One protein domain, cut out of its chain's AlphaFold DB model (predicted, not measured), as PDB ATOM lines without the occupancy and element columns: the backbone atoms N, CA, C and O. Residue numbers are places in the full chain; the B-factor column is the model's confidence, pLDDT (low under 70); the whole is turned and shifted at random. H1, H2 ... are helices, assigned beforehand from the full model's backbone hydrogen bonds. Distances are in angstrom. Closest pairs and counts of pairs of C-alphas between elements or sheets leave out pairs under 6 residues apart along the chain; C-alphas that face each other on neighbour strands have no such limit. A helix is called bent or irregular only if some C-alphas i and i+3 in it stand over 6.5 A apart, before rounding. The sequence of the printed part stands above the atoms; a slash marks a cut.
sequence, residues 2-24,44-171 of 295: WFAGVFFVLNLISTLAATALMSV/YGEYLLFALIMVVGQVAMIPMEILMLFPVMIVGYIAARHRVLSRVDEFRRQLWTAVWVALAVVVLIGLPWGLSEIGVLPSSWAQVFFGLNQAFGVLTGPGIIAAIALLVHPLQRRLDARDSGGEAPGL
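Overview. This is residues 2 to 24 and 44 to 171 of the 295 residues of the protein "DUF418 domain-containing protein" of Corynebacterium sp. (UniProt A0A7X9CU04). A loose, elongated bundle of helices is built along the long bent helix H4: H3 folds back on both arms of H4 from one side, while H1 packs on its first arm, H4a, and H2b on its second, H4b. The first part of H2, residues 44 to 63, stands free and sticks out from this body, with H2a about perpendicular to H2b. The printed part has 151 residues with four named helices, H1, H2, H3 and H4 along the chain, and no named strand; the class is all helix. The whole is loose, with a radius of gyration of the C-alphas of 20.3 A, and spans 65 by 39 by 37 A.

Along the chain. H4, residues 123 to 163, was assigned as one helix by its hydrogen bonds but is bent, C-alphas 135 and 138 being 7.1 A apart. Its arms are H4a, residues 123 to 135, 19.5 A long, and H4b, residues 138 to 163, 37.4 A long, ending at C-alpha 163 (-40.187, -66.015, 75.625). H3, residues 92 to 117, measures 35.7 A. H1, residues 2 to 24, begins at C-alpha 2 (-27.958, -68.444, 114.731) and measures 33.0 A. H2, residues 44 to 81, also one helix by its hydrogen bonds, is bent, with C-alphas 60 and 63 7.3 A apart; its arms are H2a, residues 44 to 60, 24.8 A, and H2b, residues 63 to 81, 25.6 A.

Arrangement. H4 is the hub, touching three other helices; its arms stand at a steep tilt of 60 degrees. H4b touches H3 with residues 139 to 150 alone, closest at the C-alphas of Val 99 and Gly 143, 4.3 A, at a steep tilt of 45 degrees, opposite ways. H3 and H4a form a helical hairpin at a shallow tilt of 29 degrees, closest at the C-alphas of Ser 116 and Ser 123, 5.1 A. H1 touches H4a, closest at the C-alphas of Leu 12 and Ala 135, 5.3 A, and H2b, closest at those of Ala 4 and Pro 71, 4.3 A. H2b touches H4b, the same way at a shallow tilt of 23 degrees, closest at the C-alphas of Val 72 and Pro 142, 7.6 A. H2a touches no helix. In H1 and H2a every O i to N i+4 pair is within hydrogen-bond range; in H2b 13 of 15 are, in H3 20 of 22, in H4a 7 of 9 and in H4b 18 of 22.

Size, cuts and confidence. The C-alphas farthest apart, those of Val 24 and Gly 166, are 67.3 A apart. Residues 25 to 43 are not printed, and C-alphas 24 and 44 are 35.7 A apart across this cut. Of the links printed whole, H3 to H4 is tight, H2 to H3 is short, and none is long. In this model pLDDT is under 70 at residue 23 and residues 163 to 169.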
ATOM      1  N   TRP A   2     -28.830 -68.477 113.543       73.38
ATOM      2  CA  TRP A   2     -27.958 -68.444 114.731       73.38
ATOM      3  C   TRP A   2     -26.707 -69.336 114.622       73.38
ATOM      4  O   TRP A   2     -25.616 -68.868 114.922       73.38
ATOM      5  N   PHE A   3     -26.829 -70.562 114.095       75.62
ATOM      6  CA  PHE A   3     -25.679 -71.448 113.867       75.62
ATOM      7  C   PHE A   3     -24.606 -70.804 112.977       75.62
ATOM      8  O   PHE A   3     -23.439 -70.790 113.344       75.62
ATOM      9  N   ALA A   4     -24.994 -70.215 111.839       78.00
ATOM     10  CA  ALA A   4     -24.050 -69.533 110.952       78.00
ATOM     11  C   ALA A   4     -23.354 -68.356 111.659       78.00
ATOM     12  O   ALA A   4     -22.150 -68.186 111.510       78.00
ATOM     13  N   GLY A   5     -24.093 -67.597 112.478       78.69
ATOM     14  CA  GLY A   5     -23.527 -66.522 113.294       78.69
ATOM     15  C   GLY A   5     -22.514 -67.025 114.325       78.69
ATOM     16  O   GLY A   5     -21.427 -66.469 114.424       78.69
ATOM     17  N   VAL A   6     -22.824 -68.110 115.043       82.88
ATOM     18  CA  VAL A   6     -21.915 -68.710 116.036       82.88
ATOM     19  C   VAL A   6     -20.626 -69.200 115.379       82.88
ATOM     20  O   VAL A   6     -19.543 -68.846 115.836       82.88
ATOM     21  N   PHE A   7     -20.720 -69.955 114.282       81.31
ATOM     22  CA  PHE A   7     -19.533 -70.434 113.567       81.31
ATOM     23  C   PHE A   7     -18.704 -69.283 112.986       81.31
ATOM     24  O   PHE A   7     -17.479 -69.335 113.039       81.31
ATOM     25  N   PHE A   8     -19.352 -68.220 112.503       84.12
ATOM     26  CA  PHE A   8     -18.650 -67.031 112.023       84.12
ATOM     27  C   PHE A   8     -17.890 -66.320 113.148       84.12
ATOM     28  O   PHE A   8     -16.729 -65.966 112.976       84.12
ATOM     29  N   VAL A   9     -18.500 -66.164 114.328       83.62
ATOM     30  CA  VAL A   9     -17.829 -65.565 115.494       83.62
ATOM     31  C   VAL A   9     -16.662 -66.435 115.971       83.62
ATOM     32  O   VAL A   9     -15.588 -65.913 116.260       83.62
ATOM     33  N   LEU A  10     -16.834 -67.758 116.018       82.38
ATOM     34  CA  LEU A  10     -15.755 -68.685 116.378       82.38
ATOM     35  C   LEU A  10     -14.594 -68.622 115.382       82.38
ATOM     36  O   LEU A  10     -13.433 -68.613 115.797       82.38
ATOM     37  N   ASN A  11     -14.893 -68.534 114.085       81.75
ATOM     38  CA  ASN A  11     -13.883 -68.319 113.059       81.75
ATOM     39  C   ASN A  11     -13.163 -66.980 113.257       81.75
ATOM     40  O   ASN A  11     -11.939 -66.964 113.283       81.75
ATOM     41  N   LEU A  12     -13.903 -65.892 113.487       84.25
ATOM     42  CA  LEU A  12     -13.340 -64.564 113.729       84.25
ATOM     43  C   LEU A  12     -12.351 -64.575 114.902       84.25
ATOM     44  O   LEU A  12     -11.225 -64.103 114.763       84.25
ATOM     45  N   ILE A  13     -12.749 -65.159 116.036       84.12
ATOM     46  CA  ILE A  13     -11.893 -65.271 117.224       84.12
ATOM     47  C   ILE A  13     -10.651 -66.110 116.912       84.12
ATOM     48  O   ILE A  13      -9.540 -65.696 117.232       84.12
ATOM     49  N   SER A  14     -10.828 -67.264 116.264       79.31
ATOM     50  CA  SER A  14      -9.728 -68.188 115.960       79.31
ATOM     51  C   SER A  14      -8.708 -67.568 115.005       79.31
ATOM     52  O   SER A  14      -7.508 -67.647 115.254       79.31
ATOM     53  N   THR A  15      -9.176 -66.905 113.947       78.94
ATOM     54  CA  THR A  15      -8.319 -66.244 112.958       78.94
ATOM     55  C   THR A  15      -7.570 -65.069 113.575       78.94
ATOM     56  O   THR A  15      -6.354 -64.985 113.429       78.94
ATOM     57  N   LEU A  16      -8.257 -64.194 114.320       80.81
ATOM     58  CA  LEU A  16      -7.607 -63.052 114.968       80.81
ATOM     59  C   LEU A  16      -6.590 -63.501 116.025       80.81
ATOM     60  O   LEU A  16      -5.501 -62.930 116.104       80.81
ATOM     61  N   ALA A  17      -6.905 -64.545 116.799       80.12
ATOM     62  CA  ALA A  17      -5.976 -65.128 117.760       80.12
ATOM     63  C   ALA A  17      -4.749 -65.734 117.063       80.12
ATOM     64  O   ALA A  17      -3.625 -65.476 117.485       80.12
ATOM     65  N   ALA A  18      -4.941 -66.483 115.972       76.75
ATOM     66  CA  ALA A  18      -3.845 -67.059 115.196       76.75
ATOM     67  C   ALA A  18      -2.940 -65.977 114.589       76.75
ATOM     68  O   ALA A  18      -1.718 -66.076 114.695       76.75
ATOM     69  N   THR A  19      -3.517 -64.912 114.019       74.38
ATOM     70  CA  THR A  19      -2.738 -63.779 113.499       74.38
ATOM     71  C   THR A  19      -1.967 -63.073 114.614       74.38
ATOM     72  O   THR A  19      -0.785 -62.791 114.437       74.38
ATOM     73  N   ALA A  20      -2.584 -62.843 115.778       77.12
ATOM     74  CA  ALA A  20      -1.907 -62.234 116.922       77.12
ATOM     75  C   ALA A  20      -0.755 -63.110 117.449       77.12
ATOM     76  O   ALA A  20       0.340 -62.596 117.682       77.12
ATOM     77  N   LEU A  21      -0.963 -64.428 117.575       76.88
ATOM     78  CA  LEU A  21       0.092 -65.375 117.953       76.88
ATOM     79  C   LEU A  21       1.243 -65.361 116.942       76.88
ATOM     80  O   LEU A  21       2.399 -65.282 117.353       76.88
ATOM     81  N   MET A  22       0.937 -65.389 115.640       70.50
ATOM     82  CA  MET A  22       1.950 -65.335 114.581       70.50
ATOM     83  C   MET A  22       2.753 -64.032 114.614       70.50
ATOM     84  O   MET A  22       3.971 -64.062 114.449       70.50
ATOM     85  N   SER A  23       2.103 -62.896 114.875       69.19
ATOM     86  CA  SER A  23       2.779 -61.602 115.014       69.19
ATOM     87  C   SER A  23       3.710 -61.541 116.229       69.19
ATOM     88  O   SER A  23       4.764 -60.918 116.145       69.19
ATOM     89  N   VAL A  24       3.373 -62.220 117.330       70.06
ATOM     90  CA  VAL A  24       4.258 -62.344 118.502       70.06
ATOM     91  C   VAL A  24       5.417 -63.306 118.218       70.06
ATOM     92  O   VAL A  24       6.559 -63.016 118.575       70.06
ATOM     93  N   TYR A  44      10.151 -78.735  87.194       87.88
ATOM     94  CA  TYR A  44       8.834 -79.331  87.423       87.88
ATOM     95  C   TYR A  44       8.835 -80.330  88.595       87.88
ATOM     96  O   TYR A  44       7.866 -80.397  89.347       87.88
ATOM     97  N   GLY A  45       9.926 -81.083  88.783       90.38
ATOM     98  CA  GLY A  45      10.058 -82.039  89.886       90.38
ATOM     99  C   GLY A  45      10.063 -81.359  91.257       90.38
ATOM    100  O   GLY A  45       9.353 -81.796  92.161       90.38
ATOM    101  N   GLU A  46      10.794 -80.250  91.393       87.44
ATOM    102  CA  GLU A  46      10.788 -79.429  92.610       87.44
ATOM    103  C   GLU A  46       9.417 -78.810  92.875       87.44
ATOM    104  O   GLU A  46       8.950 -78.810  94.016       87.44
ATOM    105  N   TYR A  47       8.746 -78.324  91.826       87.44
ATOM    106  CA  TYR A  47       7.392 -77.788  91.931       87.44
ATOM    107  C   TYR A  47       6.386 -78.849  92.395       87.44
ATOM    108  O   TYR A  47       5.583 -78.586  93.289       87.44
ATOM    109  N   LEU A  48       6.452 -80.065  91.843       89.81
ATOM    110  CA  LEU A  48       5.601 -81.179  92.266       89.81
ATOM    111  C   LEU A  48       5.860 -81.600  93.711       89.81
ATOM    112  O   LEU A  48       4.910 -81.828  94.458       89.81
ATOM    113  N   LEU A  49       7.129 -81.708  94.110       88.31
ATOM    114  CA  LEU A  49       7.489 -82.076  95.478       88.31
ATOM    115  C   LEU A  49       7.000 -81.017  96.472       88.31
ATOM    116  O   LEU A  49       6.395 -81.357  97.489       88.31
ATOM    117  N   PHE A  50       7.190 -79.740  96.142       86.75
ATOM    118  CA  PHE A  50       6.628 -78.631  96.903       86.75
ATOM    119  C   PHE A  50       5.102 -78.728  97.001       86.75
ATOM    120  O   PHE A  50       4.559 -78.692  98.104       86.75
ATOM    121  N   ALA A  51       4.409 -78.918  95.875       87.56
ATOM    122  CA  ALA A  51       2.957 -79.050  95.856       87.56
ATOM    123  C   ALA A  51       2.477 -80.221  96.733       87.56
ATOM    124  O   ALA A  51       1.510 -80.065  97.474       87.56
ATOM    125  N   LEU A  52       3.169 -81.364  96.714       88.25
ATOM    126  CA  LEU A  52       2.833 -82.525  97.541       88.25
ATOM    127  C   LEU A  52       2.978 -82.233  99.042       88.25
ATOM    128  O   LEU A  52       2.082 -82.566  99.817       88.25
ATOM    129  N   ILE A  53       4.073 -81.583  99.448       85.75
ATOM    130  CA  ILE A  53       4.288 -81.162 100.842       85.75
ATOM    131  C   ILE A  53       3.177 -80.201 101.277       85.75
ATOM    132  O   ILE A  53       2.585 -80.372 102.345       85.75
ATOM    133  N   MET A  54       2.854 -79.227 100.424       84.12
ATOM    134  CA  MET A  54       1.790 -78.266 100.696       84.12
ATOM    135  C   MET A  54       0.431 -78.953 100.823       84.12
ATOM    136  O   MET A  54      -0.306 -78.629 101.744       84.12
ATOM    137  N   VAL A  55       0.110 -79.937  99.976       87.62
ATOM    138  CA  VAL A  55      -1.145 -80.705 100.072       87.62
ATOM    139  C   VAL A  55      -1.273 -81.402 101.428       87.62
ATOM    140  O   VAL A  55      -2.341 -81.348 102.033       87.62
ATOM    141  N   VAL A  56      -0.200 -82.005 101.948       84.50
ATOM    142  CA  VAL A  56      -0.221 -82.619 103.290       84.50
ATOM    143  C   VAL A  56      -0.488 -81.566 104.371       84.50
ATOM    144  O   VAL A  56      -1.318 -81.789 105.253       84.50
ATOM    145  N   GLY A  57       0.159 -80.401 104.275       80.38
ATOM    146  CA  GLY A  57      -0.103 -79.271 105.170       80.38
ATOM    147  C   GLY A  57      -1.547 -78.761 105.087       80.38
ATOM    148  O   GLY A  57      -2.155 -78.476 106.117       80.38
ATOM    149  N   GLN A  58      -2.126 -78.717 103.885       81.31
ATOM    150  CA  GLN A  58      -3.514 -78.299 103.667       81.31
ATOM    151  C   GLN A  58      -4.512 -79.260 104.315       81.31
ATOM    152  O   GLN A  58      -5.478 -78.816 104.930       81.31
ATOM    153  N   VAL A  59      -4.259 -80.573 104.271       86.38
ATOM    154  CA  VAL A  59      -5.121 -81.560 104.945       86.38
ATOM    155  C   VAL A  59      -5.209 -81.293 106.450       86.38
ATOM    156  O   VAL A  59      -6.291 -81.395 107.029       86.38
ATOM    157  N   ALA A  60      -4.104 -80.890 107.083       82.75
ATOM    158  CA  ALA A  60      -4.098 -80.525 108.498       82.75
ATOM    159  C   ALA A  60      -4.909 -79.246 108.796       82.75
ATOM    160  O   ALA A  60      -5.410 -79.090 109.909       82.75
ATOM    161  N   MET A  61      -5.075 -78.358 107.808       81.94
ATOM    162  CA  MET A  61      -5.823 -77.101 107.932       81.94
ATOM    163  C   MET A  61      -7.325 -77.240 107.650       81.94
ATOM    164  O   MET A  61      -8.087 -76.346 108.022       81.94
ATOM    165  N   ILE A  62      -7.783 -78.368 107.092       86.94
ATOM    166  CA  ILE A  62      -9.202 -78.619 106.772       86.94
ATOM    167  C   ILE A  62     -10.161 -78.261 107.924       86.94
ATOM    168  O   ILE A  62     -11.163 -77.596 107.658       86.94
ATOM    169  N   PRO A  63      -9.920 -78.634 109.201       83.69
ATOM    170  CA  PRO A  63     -10.836 -78.266 110.284       83.69
ATOM    171  C   PRO A  63     -11.013 -76.748 110.429       83.69
ATOM    172  O   PRO A  63     -12.122 -76.271 110.668       83.69
ATOM    173  N   MET A  64      -9.933 -75.985 110.248       79.12
ATOM    174  CA  MET A  64      -9.952 -74.525 110.308       79.12
ATOM    175  C   MET A  64     -10.671 -73.926 109.093       79.12
ATOM    176  O   MET A  64     -11.489 -73.017 109.252       79.12
ATOM    177  N   GLU A  65     -10.448 -74.476 107.898       82.31
ATOM    178  CA  GLU A  65     -11.160 -74.067 106.681       82.31
ATOM    179  C   GLU A  65     -12.661 -74.345 106.768       82.31
ATOM    180  O   GLU A  65     -13.466 -73.506 106.362       82.31
ATOM    181  N   ILE A  66     -13.057 -75.486 107.343       84.88
ATOM    182  CA  ILE A  66     -14.465 -75.798 107.598       84.88
ATOM    183  C   ILE A  66     -15.059 -74.722 108.500       84.88
ATOM    184  O   ILE A  66     -16.083 -74.152 108.145       84.88
ATOM    185  N   LEU A  67     -14.419 -74.376 109.619       80.88
ATOM    186  CA  LEU A  67     -14.930 -73.317 110.500       80.88
ATOM    187  C   LEU A  67     -15.099 -71.976 109.768       80.88
ATOM    188  O   LEU A  67     -16.067 -71.262 110.030       80.88
ATOM    189  N   MET A  68     -14.204 -71.659 108.828       81.81
ATOM    190  CA  MET A  68     -14.270 -70.441 108.014       81.81
ATOM    191  C   MET A  68     -15.382 -70.471 106.959       81.81
ATOM    192  O   MET A  68     -16.138 -69.510 106.812       81.81
ATOM    193  N   LEU A  69     -15.493 -71.565 106.207       85.62
ATOM    194  CA  LEU A  69     -16.385 -71.664 105.051       85.62
ATOM    195  C   LEU A  69     -17.801 -72.089 105.438       85.62
ATOM    196  O   LEU A  69     -18.758 -71.706 104.765       85.62
ATOM    197  N   PHE A  70     -17.968 -72.842 106.525       87.62
ATOM    198  CA  PHE A  70     -19.257 -73.399 106.941       87.62
ATOM    199  C   PHE A  70     -20.357 -72.347 107.149       87.62
ATOM    200  O   PHE A  70     -21.456 -72.555 106.628       87.62
ATOM    201  N   PRO A  71     -20.107 -71.183 107.787       86.44
ATOM    202  CA  PRO A  71     -21.088 -70.100 107.854       86.44
ATOM    203  C   PRO A  71     -21.591 -69.661 106.478       86.44
ATOM    204  O   PRO A  71     -22.799 -69.560 106.253       86.44
ATOM    205  N   VAL A  72     -20.668 -69.434 105.543       87.94
ATOM    206  CA  VAL A  72     -20.988 -68.958 104.195       87.94
ATOM    207  C   VAL A  72     -21.678 -70.050 103.382       87.94
ATOM    208  O   VAL A  72     -22.632 -69.761 102.660       87.94
ATOM    209  N   MET A  73     -21.287 -71.312 103.564       90.06
ATOM    210  CA  MET A  73     -21.976 -72.459 102.973       90.06
ATOM    211  C   MET A  73     -23.420 -72.578 103.468       90.06
ATOM    212  O   MET A  73     -24.314 -72.786 102.652       90.06
ATOM    213  N   ILE A  74     -23.682 -72.389 104.768       90.31
ATOM    214  CA  ILE A  74     -25.053 -72.375 105.306       90.31
ATOM    215  C   ILE A  74     -25.863 -71.242 104.670       90.31
ATOM    216  O   ILE A  74     -27.004 -71.462 104.262       90.31
ATOM    217  N   VAL A  75     -25.287 -70.041 104.562       88.88
ATOM    218  CA  VAL A  75     -25.947 -68.902 103.902       88.88
ATOM    219  C   VAL A  75     -26.276 -69.241 102.448       88.88
ATOM    220  O   VAL A  75     -27.417 -69.054 102.027       88.88
ATOM    221  N   GLY A  76     -25.320 -69.798 101.703       91.12
ATOM    222  CA  GLY A  76     -25.521 -70.238 100.321       91.12
ATOM    223  C   GLY A  76     -26.597 -71.318 100.194       91.12
ATOM    224  O   GLY A  76     -27.471 -71.218  99.335       91.12
ATOM    225  N   TYR A  77     -26.596 -72.308 101.088       92.56
ATOM    226  CA  TYR A  77     -27.596 -73.375 101.130       92.56
ATOM    227  C   TYR A  77     -29.007 -72.836 101.396       92.56
ATOM    228  O   TYR A  77     -29.949 -73.172 100.677       92.56
ATOM    229  N   ILE A  78     -29.163 -71.960 102.394       91.25
ATOM    230  CA  ILE A  78     -30.448 -71.322 102.708       91.25
ATOM    231  C   ILE A  78     -30.911 -70.472 101.518       91.25
ATOM    232  O   ILE A  78     -32.065 -70.579 101.096       91.25
ATOM    233  N   ALA A  79     -30.014 -69.674 100.936       91.69
ATOM    234  CA  ALA A  79     -30.319 -68.858  99.767       91.69
ATOM    235  C   ALA A  79     -30.768 -69.714  98.569       91.69
ATOM    236  O   ALA A  79     -31.737 -69.366  97.890       91.69
ATOM    237  N   ALA A  80     -30.127 -70.864  98.345       91.12
ATOM    238  CA  ALA A  80     -30.516 -71.820  97.313       91.12
ATOM    239  C   ALA A  80     -31.885 -72.455  97.600       91.12
ATOM    240  O   ALA A  80     -32.730 -72.516  96.705       91.12
ATOM    241  N   ARG A  81     -32.156 -72.854  98.852       93.50
ATOM    242  CA  ARG A  81     -33.453 -73.422  99.267       93.50
ATOM    243  C   ARG A  81     -34.605 -72.445  99.037       93.50
ATOM    244  O   ARG A  81     -35.664 -72.845  98.565       93.50
ATOM    245  N   HIS A  82     -34.383 -71.163  99.314       91.44
ATOM    246  CA  HIS A  82     -35.352 -70.105  99.028       91.44
ATOM    247  C   HIS A  82     -35.266 -69.576  97.590       91.44
ATOM    248  O   HIS A  82     -35.986 -68.637  97.256       91.44
ATOM    249  N   ARG A  83     -34.437 -70.158  96.716       90.69
ATOM    250  CA  ARG A  83     -34.268 -69.727  95.318       90.69
ATOM    251  C   ARG A  83     -34.032 -68.216  95.194       90.69
ATOM    252  O   ARG A  83     -34.580 -67.572  94.305       90.69
ATOM    253  N   VAL A  84     -33.235 -67.645  96.101       92.38
ATOM    254  CA  VAL A  84     -33.005 -66.190  96.209       92.38
ATOM    255  C   VAL A  84     -32.538 -65.593  94.879       92.38
ATOM    256  O   VAL A  84     -32.999 -64.528  94.486       92.38
ATOM    257  N   LEU A  85     -31.679 -66.311  94.148       89.69
ATOM    258  CA  LEU A  85     -31.151 -65.868  92.853       89.69
ATOM    259  C   LEU A  85     -32.152 -65.993  91.693       89.69
ATOM    260  O   LEU A  85     -31.925 -65.411  90.640       89.69
ATOM    261  N   SER A  86     -33.248 -66.734  91.871       88.56
ATOM    262  CA  SER A  86     -34.364 -66.792  90.914       88.56
ATOM    263  C   SER A  86     -35.472 -65.798  91.269       88.56
ATOM    264  O   SER A  86     -36.232 -65.392  90.400       88.56
ATOM    265  N   ARG A  87     -35.571 -65.401  92.544       91.06
ATOM    266  CA  ARG A  87     -36.582 -64.475  93.077       91.06
ATOM    267  C   ARG A  87     -35.944 -63.152  93.501       91.06
ATOM    268  O   ARG A  87     -36.129 -62.676  94.617       91.06
ATOM    269  N   VAL A  88     -35.152 -62.573  92.600       93.06
ATOM    270  CA  VAL A  88     -34.329 -61.384  92.878       93.06
ATOM    271  C   VAL A  88     -35.175 -60.188  93.325       93.06
ATOM    272  O   VAL A  88     -34.757 -59.467  94.228       93.06
ATOM    273  N   ASP A  89     -36.366 -59.995  92.749       92.62
ATOM    274  CA  ASP A  89     -37.277 -58.909  93.135       92.62
ATOM    275  C   ASP A  89     -37.758 -59.034  94.595       92.62
ATOM    276  O   ASP A  89     -37.756 -58.040  95.323       92.62
ATOM    277  N   GLU A  90     -38.078 -60.248  95.061       94.56
ATOM    278  CA  GLU A  90     -38.510 -60.513  96.446       94.56
ATOM    279  C   GLU A  90     -37.379 -60.278  97.460       94.56
ATOM    280  O   GLU A  90     -37.609 -59.765  98.555       94.56
ATOM    281  N   PHE A  91     -36.140 -60.622  97.091       94.75
ATOM    282  CA  PHE A  91     -34.969 -60.547  97.973       94.75
ATOM    283  C   PHE A  91     -34.063 -59.339  97.705       94.75
ATOM    284  O   PHE A  91     -32.913 -59.290  98.158       94.75
ATOM    285  N   ARG A  92     -34.558 -58.332  96.976       94.81
ATOM    286  CA  ARG A  92     -33.754 -57.192  96.513       94.81
ATOM    287  C   ARG A  92     -33.048 -56.465  97.655       94.81
ATOM    288  O   ARG A  92     -31.878 -56.112  97.520       94.81
ATOM    289  N   ARG A  93     -33.732 -56.252  98.784       96.19
ATOM    290  CA  ARG A  93     -33.152 -55.575  99.955       96.19
ATOM    291  C   ARG A  93     -31.979 -56.371 100.525       96.19
ATOM    292  O   ARG A  93     -30.928 -55.798 100.776       96.19
ATOM    293  N   GLN A  94     -32.146 -57.679 100.695       95.12
ATOM    294  CA  GLN A  94     -31.130 -58.579 101.238       95.12
ATOM    295  C   GLN A  94     -29.914 -58.668 100.308       95.12
ATOM    296  O   GLN A  94     -28.780 -58.631 100.784       95.12
ATOM    297  N   LEU A  95     -30.145 -58.719  98.993       96.25
ATOM    298  CA  LEU A  95     -29.080 -58.707  97.991       96.25
ATOM    299  C   LEU A  95     -28.272 -57.406  98.056       96.25
ATOM    300  O   LEU A  95     -27.050 -57.459  98.155       96.25
ATOM    301  N   TRP A  96     -28.929 -56.243  98.097       97.81
ATOM    302  CA  TRP A  96     -28.224 -54.967  98.260       97.81
ATOM    303  C   TRP A  96     -27.477 -54.869  99.589       97.81
ATOM    304  O   TRP A  96     -26.360 -54.361  99.603       97.81
ATOM    305  N   THR A  97     -28.027 -55.387 100.691       96.94
ATOM    306  CA  THR A  97     -27.292 -55.462 101.963       96.94
ATOM    307  C   THR A  97     -25.998 -56.257 101.805       96.94
ATOM    308  O   THR A  97     -24.948 -55.789 102.236       96.94
ATOM    309  N   ALA A  98     -26.038 -57.421 101.148       96.06
ATOM    310  CA  ALA A  98     -24.837 -58.215 100.895       96.06
ATOM    311  C   ALA A  98     -23.818 -57.463 100.019       96.06
ATOM    312  O   ALA A  98     -22.622 -57.502 100.308       96.06
ATOM    313  N   VAL A  99     -24.283 -56.730  98.998       98.12
ATOM    314  CA  VAL A  99     -23.425 -55.864  98.168       98.12
ATOM    315  C   VAL A  99     -22.754 -54.780  99.009       98.12
ATOM    316  O   VAL A  99     -21.543 -54.605  98.915       98.12
ATOM    317  N   TRP A 100     -23.508 -54.076  99.856       98.31
ATOM    318  CA  TRP A 100     -22.960 -53.015 100.705       98.31
ATOM    319  C   TRP A 100     -21.972 -53.543 101.744       98.31
ATOM    320  O   TRP A 100     -20.947 -52.909 101.973       98.31
ATOM    321  N   VAL A 101     -22.235 -54.715 102.328       96.69
ATOM    322  CA  VAL A 101     -21.291 -55.381 103.237       96.69
ATOM    323  C   VAL A 101     -19.996 -55.726 102.503       96.69
ATOM    324  O   VAL A 101     -18.918 -55.391 102.989       96.69
ATOM    325  N   ALA A 102     -20.079 -56.332 101.318       97.19
ATOM    326  CA  ALA A 102     -18.890 -56.641 100.528       97.19
ATOM    327  C   ALA A 102     -18.125 -55.377 100.124       97.19
ATOM    328  O   ALA A 102     -16.902 -55.350 100.237       97.19
ATOM    329  N   LEU A 103     -18.824 -54.315  99.715       98.06
ATOM    330  CA  LEU A 103     -18.194 -53.040  99.384       98.06
ATOM    331  C   LEU A 103     -17.490 -52.428 100.599       98.06
ATOM    332  O   LEU A 103     -16.367 -51.954 100.465       98.06
ATOM    333  N   ALA A 104     -18.109 -52.474 101.781       97.94
ATOM    334  CA  ALA A 104     -17.488 -52.005 103.015       97.94
ATOM    335  C   ALA A 104     -16.210 -52.796 103.333       97.94
ATOM    336  O   ALA A 104     -15.188 -52.189 103.632       97.94
ATOM    337  N   VAL A 105     -16.226 -54.125 103.195       97.50
ATOM    338  CA  VAL A 105     -15.023 -54.957 103.383       97.50
ATOM    339  C   VAL A 105     -13.940 -54.602 102.358       97.50
ATOM    340  O   VAL A 105     -12.789 -54.385 102.728       97.50
ATOM    341  N   VAL A 106     -14.289 -54.478 101.077       97.12
ATOM    342  CA  VAL A 106     -13.325 -54.126 100.022       97.12
ATOM    343  C   VAL A 106     -12.714 -52.745 100.263       97.12
ATOM    344  O   VAL A 106     -11.499 -52.601 100.182       97.12
ATOM    345  N   VAL A 107     -13.523 -51.733 100.582       97.94
ATOM    346  CA  VAL A 107     -13.059 -50.344 100.718       97.94
ATOM    347  C   VAL A 107     -12.342 -50.096 102.043       97.94
ATOM    348  O   VAL A 107     -11.359 -49.366 102.062       97.94
ATOM    349  N   LEU A 108     -12.813 -50.681 103.148       97.69
ATOM    350  CA  LEU A 108     -12.275 -50.408 104.486       97.69
ATOM    351  C   LEU A 108     -11.160 -51.371 104.901       97.69
ATOM    352  O   LEU A 108     -10.432 -51.062 105.839       97.69
ATOM    353  N   ILE A 109     -11.032 -52.528 104.243       96.94
ATOM    354  CA  ILE A 109     -10.036 -53.551 104.591       96.94
ATOM    355  C   ILE A 109      -9.151 -53.868 103.386       96.94
ATOM    356  O   ILE A 109      -7.943 -53.651 103.443       96.94
ATOM    357  N   GLY A 110      -9.741 -54.342 102.284       95.19
ATOM    358  CA  GLY A 110      -8.978 -54.817 101.124       95.19
ATOM    359  C   GLY A 110      -8.146 -53.728 100.440       95.19
ATOM    360  O   GLY A 110      -6.989 -53.955 100.094       95.19
ATOM    361  N   LEU A 111      -8.710 -52.531 100.271       96.00
ATOM    362  CA  LEU A 111      -8.036 -51.408  99.625       96.00
ATOM    363  C   LEU A 111      -6.897 -50.844 100.493       96.00
ATOM    364  O   LEU A 111      -5.788 -50.740  99.971       96.00
ATOM    365  N   PRO A 112      -7.084 -50.554 101.797       97.00
ATOM    366  CA  PRO A 112      -5.979 -50.195 102.681       97.00
ATOM    367  C   PRO A 112      -4.888 -51.262 102.739       97.00
ATOM    368  O   PRO A 112      -3.713 -50.913 102.674       97.00
ATOM    369  N   TRP A 113      -5.263 -52.548 102.779       95.50
ATOM    370  CA  TRP A 113      -4.294 -53.643 102.722       95.50
ATOM    371  C   TRP A 113      -3.437 -53.561 101.457       95.50
ATOM    372  O   TRP A 113      -2.216 -53.457 101.548       95.50
ATOM    373  N   GLY A 114      -4.072 -53.528 100.282       92.44
ATOM    374  CA  GLY A 114      -3.366 -53.463  99.005       92.44
ATOM    375  C   GLY A 114      -2.483 -52.222  98.874       92.44
ATOM    376  O   GLY A 114      -1.363 -52.326  98.381       92.44
ATOM    377  N   LEU A 115      -2.945 -51.062  99.359       94.62
ATOM    378  CA  LEU A 115      -2.157 -49.825  99.370       94.62
ATOM    379  C   LEU A 115      -0.937 -49.905 100.301       94.62
ATOM    380  O   LEU A 115       0.103 -49.332  99.975       94.62
ATOM    381  N   SER A 116      -1.042 -50.604 101.432       94.94
ATOM    382  CA  SER A 116       0.099 -50.860 102.319       94.94
ATOM    383  C   SER A 116       1.121 -51.809 101.687       94.94
ATOM    384  O   SER A 116       2.318 -51.562 101.811       94.94
ATOM    385  N   GLU A 117       0.676 -52.845 100.969       90.50
ATOM    386  CA  GLU A 117       1.565 -53.805 100.286       90.50
ATOM    387  C   GLU A 117       2.380 -53.158  99.155       90.50
ATOM    388  O   GLU A 117       3.545 -53.488  98.950       90.50
ATOM    389  N   ILE A 118       1.799 -52.190  98.436       89.94
ATOM    390  CA  ILE A 118       2.509 -51.445  97.379       89.94
ATOM    391  C   ILE A 118       3.265 -50.210  97.903       89.94
ATOM    392  O   ILE A 118       3.809 -49.445  97.110       89.94
ATOM    393  N   GLY A 119       3.282 -49.993  99.223       90.19
ATOM    394  CA  GLY A 119       4.029 -48.909  99.872       90.19
ATOM    395  C   GLY A 119       3.408 -47.511  99.765       90.19
ATOM    396  O   GLY A 119       4.084 -46.529 100.059       90.19
ATOM    397  N   VAL A 120       2.138 -47.394  99.360       95.06
ATOM    398  CA  VAL A 120       1.401 -46.114  99.363       95.06
ATOM    399  C   VAL A 120       0.970 -45.732 100.784       95.06
ATOM    400  O   VAL A 120       0.997 -44.557 101.147       95.06
ATOM    401  N   LEU A 121       0.582 -46.719 101.593       95.75
ATOM    402  CA  LEU A 121       0.322 -46.572 103.029       95.75
ATOM    403  C   LEU A 121       1.469 -47.186 103.851       95.75
ATOM    404  O   LEU A 121       2.254 -47.964 103.307       95.75
ATOM    405  N   PRO A 122       1.580 -46.881 105.163       95.56
ATOM    406  CA  PRO A 122       2.604 -47.480 106.014       95.56
ATOM    407  C   PRO A 122       2.592 -49.013 105.935       95.56
ATOM    408  O   PRO A 122       1.546 -49.645 106.101       95.56
ATOM    409  N   SER A 123       3.764 -49.617 105.730       92.12
ATOM    410  CA  SER A 123       3.922 -51.077 105.637       92.12
ATOM    411  C   SER A 123       3.558 -51.795 106.941       92.12
ATOM    412  O   SER A 123       3.088 -52.927 106.919       92.12
ATOM    413  N   SER A 124       3.681 -51.111 108.083       90.19
ATOM    414  CA  SER A 124       3.251 -51.611 109.395       90.19
ATOM    415  C   SER A 124       1.752 -51.911 109.472       90.19
ATOM    416  O   SER A 124       1.329 -52.715 110.301       90.19
ATOM    417  N   TRP A 125       0.939 -51.302 108.605       92.31
ATOM    418  CA  TRP A 125      -0.501 -51.549 108.549       92.31
ATOM    419  C   TRP A 125      -0.851 -52.821 107.768       92.31
ATOM    420  O   TRP A 125      -1.924 -53.381 107.998       92.31
ATOM    421  N   ALA A 126       0.044 -53.311 106.898       91.00
ATOM    422  CA  ALA A 126      -0.214 -54.471 106.043       91.00
ATOM    423  C   ALA A 126      -0.610 -55.705 106.867       91.00
ATOM    424  O   ALA A 126      -1.642 -56.310 106.601       91.00
ATOM    425  N   GLN A 127       0.129 -56.006 107.940       87.44
ATOM    426  CA  GLN A 127      -0.152 -57.154 108.810       87.44
ATOM    427  C   GLN A 127      -1.523 -57.058 109.500       87.44
ATOM    428  O   GLN A 127      -2.229 -58.059 109.640       87.44
ATOM    429  N   VAL A 128      -1.911 -55.855 109.933       89.56
ATOM    430  CA  VAL A 128      -3.200 -55.624 110.603       89.56
ATOM    431  C   VAL A 128      -4.345 -55.822 109.616       89.56
ATOM    432  O   VAL A 128      -5.283 -56.570 109.897       89.56
ATOM    433  N   PHE A 129      -4.262 -55.194 108.440       93.69
ATOM    434  CA  PHE A 129      -5.298 -55.338 107.423       93.69
ATOM    435  C   PHE A 129      -5.333 -56.736 106.801       93.69
ATOM    436  O   PHE A 129      -6.420 -57.205 106.475       93.69
ATOM    437  N   PHE A 130      -4.200 -57.437 106.723       90.88
ATOM    438  CA  PHE A 130      -4.157 -58.855 106.373       90.88
ATOM    439  C   PHE A 130      -4.989 -59.683 107.359       90.88
ATOM    440  O   PHE A 130      -5.897 -60.395 106.936       90.88
ATOM    441  N   GLY A 131      -4.768 -59.536 108.671       87.88
ATOM    442  CA  GLY A 131      -5.562 -60.230 109.694       87.88
ATOM    443  C   GLY A 131      -7.061 -59.915 109.614       87.88
ATOM    444  O   GLY A 131      -7.898 -60.817 109.666       87.88
ATOM    445  N   LEU A 132      -7.411 -58.640 109.408       91.19
ATOM    446  CA  LEU A 132      -8.799 -58.224 109.177       91.19
ATOM    447  C   LEU A 132      -9.378 -58.839 107.896       91.19
ATOM    448  O   LEU A 132     -10.539 -59.245 107.880       91.19
ATOM    449  N   ASN A 133      -8.591 -58.944 106.827       92.50
ATOM    450  CA  ASN A 133      -9.030 -59.562 105.584       92.50
ATOM    451  C   ASN A 133      -9.233 -61.075 105.742       92.50
ATOM    452  O   ASN A 133     -10.224 -61.604 105.246       92.50
ATOM    453  N   GLN A 134      -8.375 -61.763 106.496       87.69
ATOM    454  CA  GLN A 134      -8.570 -63.180 106.822       87.69
ATOM    455  C   GLN A 134      -9.874 -63.417 107.604       87.69
ATOM    456  O   GLN A 134     -10.525 -64.443 107.435       87.69
ATOM    457  N   ALA A 135     -10.275 -62.456 108.437       86.06
ATOM    458  CA  ALA A 135     -11.496 -62.512 109.232       86.06
ATOM    459  C   ALA A 135     -12.773 -62.161 108.443       86.06
ATOM    460  O   ALA A 135     -13.779 -62.867 108.515       86.06
ATOM    461  N   PHE A 136     -12.760 -61.047 107.707       90.81
ATOM    462  CA  PHE A 136     -13.962 -60.476 107.086       90.81
ATOM    463  C   PHE A 136     -14.025 -60.677 105.571       90.81
ATOM    464  O   PHE A 136     -15.107 -60.583 104.988       90.81
ATOM    465  N   GLY A 137     -12.901 -60.984 104.922       91.44
ATOM    466  CA  GLY A 137     -12.791 -61.119 103.468       91.44
ATOM    467  C   GLY A 137     -13.739 -62.170 102.893       91.44
ATOM    468  O   GLY A 137     -14.286 -61.975 101.808       91.44
ATOM    469  N   VAL A 138     -14.044 -63.226 103.654       90.25
ATOM    470  CA  VAL A 138     -14.990 -64.284 103.258       90.25
ATOM    471  C   VAL A 138     -16.402 -63.748 102.949       90.25
ATOM    472  O   VAL A 138     -17.129 -64.325 102.139       90.25
ATOM    473  N   LEU A 139     -16.787 -62.604 103.529       90.75
ATOM    474  CA  LEU A 139     -18.086 -61.961 103.299       90.75
ATOM    475  C   LEU A 139     -18.206 -61.323 101.908       90.75
ATOM    476  O   LEU A 139     -19.319 -61.062 101.445       90.75
ATOM    477  N   THR A 140     -17.086 -61.091 101.217       94.50
ATOM    478  CA  THR A 140     -17.098 -60.513  99.865       94.50
ATOM    479  C   THR A 140     -17.730 -61.455  98.842       94.50
ATOM    480  O   THR A 140     -18.448 -60.989  97.960       94.50
ATOM    481  N   GLY A 141     -17.563 -62.775  98.996       92.06
ATOM    482  CA  GLY A 141     -18.104 -63.788  98.083       92.06
ATOM    483  C   GLY A 141     -19.623 -63.674  97.883       92.06
ATOM    484  O   GLY A 141     -20.066 -63.421  96.761       92.06
ATOM    485  N   PRO A 142     -20.444 -63.789  98.947       92.88
ATOM    486  CA  PRO A 142     -21.891 -63.592  98.853       92.88
ATOM    487  C   PRO A 142     -22.299 -62.236  98.267       92.88
ATOM    488  O   PRO A 142     -23.248 -62.173  97.487       92.88
ATOM    489  N   GLY A 143     -21.584 -61.159  98.606       95.25
ATOM    490  CA  GLY A 143     -21.874 -59.833  98.061       95.25
ATOM    491  C   GLY A 143     -21.565 -59.706  96.569       95.25
ATOM    492  O   GLY A 143     -22.351 -59.096  95.849       95.25
ATOM    493  N   ILE A 144     -20.499 -60.344  96.070       95.81
ATOM    494  CA  ILE A 144     -20.198 -60.422  94.631       95.81
ATOM    495  C   ILE A 144     -21.305 -61.191  93.898       95.81
ATOM    496  O   ILE A 144     -21.803 -60.722  92.876       95.81
ATOM    497  N   ILE A 145     -21.749 -62.333  94.435       95.31
ATOM    498  CA  ILE A 145     -22.862 -63.102  93.855       95.31
ATOM    499  C   ILE A 145     -24.149 -62.269  93.833       95.31
ATOM    500  O   ILE A 145     -24.850 -62.247  92.820       95.31
ATOM    501  N   ALA A 146     -24.440 -61.544  94.916       96.31
ATOM    502  CA  ALA A 146     -25.596 -60.659  94.982       96.31
ATOM    503  C   ALA A 146     -25.511 -59.508  93.968       96.31
ATOM    504  O   ALA A 146     -26.504 -59.211  93.300       96.31
ATOM    505  N   ALA A 147     -24.332 -58.902  93.803       97.38
ATOM    506  CA  ALA A 147     -24.092 -57.858  92.810       97.38
ATOM    507  C   ALA A 147     -24.323 -58.381  91.390       97.38
ATOM    508  O   ALA A 147     -25.040 -57.747  90.618       97.38
ATOM    509  N   ILE A 148     -23.775 -59.556  91.058       95.56
ATOM    510  CA  ILE A 148     -23.969 -60.193  89.748       95.56
ATOM    511  C   ILE A 148     -25.453 -60.486  89.517       95.56
ATOM    512  O   ILE A 148     -25.966 -60.145  88.456       95.56
ATOM    513  N   ALA A 149     -26.159 -61.053  90.501       94.81
ATOM    514  CA  ALA A 149     -27.588 -61.343  90.389       94.81
ATOM    515  C   ALA A 149     -28.409 -60.079  90.098       94.81
ATOM    516  O   ALA A 149     -29.213 -60.065  89.168       94.81
ATOM    517  N   LEU A 150     -28.158 -58.991  90.832       96.50
ATOM    518  CA  LEU A 150     -28.805 -57.696  90.601       96.50
ATOM    519  C   LEU A 150     -28.442 -57.094  89.234       96.50
ATOM    520  O   LEU A 150     -29.304 -56.501  88.586       96.50
ATOM    521  N   LEU A 151     -27.193 -57.259  88.789       95.50
ATOM    522  CA  LEU A 151     -26.695 -56.750  87.510       95.50
ATOM    523  C   LEU A 151     -27.349 -57.453  86.314       95.50
ATOM    524  O   LEU A 151     -27.704 -56.797  85.336       95.50
ATOM    525  N   VAL A 152     -27.511 -58.778  86.376       93.62
ATOM    526  CA  VAL A 152     -28.076 -59.571  85.268       93.62
ATOM    527  C   VAL A 152     -29.605 -59.607  85.277       93.62
ATOM    528  O   VAL A 152     -30.215 -59.883  84.245       93.62
ATOM    529  N   HIS A 153     -30.240 -59.278  86.401       93.94
ATOM    530  CA  HIS A 153     -31.690 -59.338  86.569       93.94
ATOM    531  C   HIS A 153     -32.512 -58.555  85.520       93.94
ATOM    532  O   HIS A 153     -33.495 -59.097  85.009       93.94
ATOM    533  N   PRO A 154     -32.138 -57.327  85.100       91.12
ATOM    534  CA  PRO A 154     -32.855 -56.628  84.032       91.12
ATOM    535  C   PRO A 154     -32.812 -57.369  82.691       91.12
ATOM    536  O   PRO A 154     -33.778 -57.317  81.931       91.12
ATOM    537  N   LEU A 155     -31.700 -58.050  82.391       89.75
ATOM    538  CA  LEU A 155     -31.576 -58.874  81.190       89.75
ATOM    539  C   LEU A 155     -32.464 -60.118  81.297       89.75
ATOM    540  O   LEU A 155     -33.169 -60.414  80.339       89.75
ATOM    541  N   GLN A 156     -32.487 -60.783  82.455       88.12
ATOM    542  CA  GLN A 156     -33.358 -61.940  82.703       88.12
ATOM    543  C   GLN A 156     -34.833 -61.586  82.476       88.12
ATOM    544  O   GLN A 156     -35.477 -62.196  81.631       88.12
ATOM    545  N   ARG A 157     -35.325 -60.493  83.079       87.19
ATOM    546  CA  ARG A 157     -36.715 -60.033  82.885       87.19
ATOM    547  C   ARG A 157     -37.065 -59.742  81.426       87.19
ATOM    548  O   ARG A 157     -38.199 -59.959  81.012       87.19
ATOM    549  N   ARG A 158     -36.109 -59.224  80.645       85.69
ATOM    550  CA  ARG A 158     -36.307 -58.969  79.207       85.69
ATOM    551  C   ARG A 158     -36.388 -60.257  78.392       85.69
ATOM    552  O   ARG A 158     -37.104 -60.260  77.397       85.69
ATOM    553  N   LEU A 159     -35.642 -61.292  78.770       84.06
ATOM    554  CA  LEU A 159     -35.693 -62.599  78.112       84.06
ATOM    555  C   LEU A 159     -37.005 -63.314  78.464       84.06
ATOM    556  O   LEU A 159     -37.743 -63.678  77.555       84.06
ATOM    557  N   ASP A 160     -37.371 -63.358  79.748       83.00
ATOM    558  CA  ASP A 160     -38.602 -64.007  80.228       83.00
ATOM    559  C   ASP A 160     -39.875 -63.395  79.607       83.00
ATOM    560  O   ASP A 160     -40.805 -64.104  79.214       83.00
ATOM    561  N   ALA A 161     -39.913 -62.061  79.475       80.88
ATOM    562  CA  ALA A 161     -41.037 -61.339  78.871       80.88
ATOM    563  C   ALA A 161     -41.167 -61.548  77.351       80.88
ATOM    564  O   ALA A 161     -42.234 -61.312  76.789       80.88
ATOM    565  N   ARG A 162     -40.085 -61.941  76.670       71.38
ATOM    566  CA  ARG A 162     -40.083 -62.193  75.220       71.38
ATOM    567  C   ARG A 162     -40.344 -63.659  74.888       71.38
ATOM    568  O   ARG A 162     -41.082 -63.922  73.945       71.38
ATOM    569  N   ASP A 163     -39.854 -64.586  75.715       68.69
ATOM    570  CA  ASP A 163     -40.187 -66.015  75.625       68.69
ATOM    571  C   ASP A 163     -41.704 -66.250  75.732       68.69
ATOM    572  O   ASP A 163     -42.269 -67.074  75.014       68.69
ATOM    573  N   SER A 164     -42.397 -65.463  76.561       67.88
ATOM    574  CA  SER A 164     -43.863 -65.489  76.679       67.88
ATOM    575  C   SER A 164     -44.604 -64.871  75.476       67.88
ATOM    576  O   SER A 164     -45.811 -65.068  75.339       67.88
ATOM    577  N   GLY A 165     -43.891 -64.180  74.578       64.31
ATOM    578  CA  GLY A 165     -44.394 -63.618  73.319       64.31
ATOM    579  C   GLY A 165     -44.121 -64.470  72.070       64.31
ATOM    580  O   GLY A 165     -44.463 -64.041  70.972       64.31
ATOM    581  N   GLY A 166     -43.518 -65.659  72.210       59.66
ATOM    582  CA  GLY A 166     -43.302 -66.615  71.110       59.66
ATOM    583  C   GLY A 166     -42.024 -66.416  70.278       59.66
ATOM    584  O   GLY A 166     -41.701 -67.280  69.464       59.66
ATOM    585  N   GLU A 167     -41.260 -65.345  70.501       57.34
ATOM    586  CA  GLU A 167     -39.907 -65.172  69.957       57.34
ATOM    587  C   GLU A 167     -38.887 -65.433  71.063       57.34
ATOM    588  O   GLU A 167     -38.670 -64.566  71.905       57.34
ATOM    589  N   ALA A 168     -38.241 -66.604  71.061       55.50
ATOM    590  CA  ALA A 168     -37.168 -66.902  72.007       55.50
ATOM    591  C   ALA A 168     -35.911 -66.081  71.654       55.50
ATOM    592  O   ALA A 168     -35.235 -66.398  70.664       55.50
ATOM    593  N   PRO A 169     -35.557 -65.015  72.394       62.50
ATOM    594  CA  PRO A 169     -34.412 -64.197  72.038       62.50
ATOM    595  C   PRO A 169     -33.136 -64.928  72.444       62.50
ATOM    596  O   PRO A 169     -32.975 -65.356  73.585       62.50
ATOM    597  N   GLY A 170     -32.171 -65.008  71.531       72.62
ATOM    598  CA  GLY A 170     -30.830 -65.460  71.890       72.62
ATOM    599  C   GLY A 170     -30.198 -64.541  72.944       72.62
ATOM    600  O   GLY A 170     -30.340 -63.317  72.878       72.62
ATOM    601  N   LEU A 171     -29.465 -65.119  73.905       82.81
ATOM    602  CA  LEU A 171     -28.653 -64.339  74.844       82.81
ATOM    603  C   LEU A 171     -27.710 -63.390  74.075       82.81
ATOM    604  O   LEU A 171     -27.099 -63.818  73.087       82.81
TER     605      LEU A 171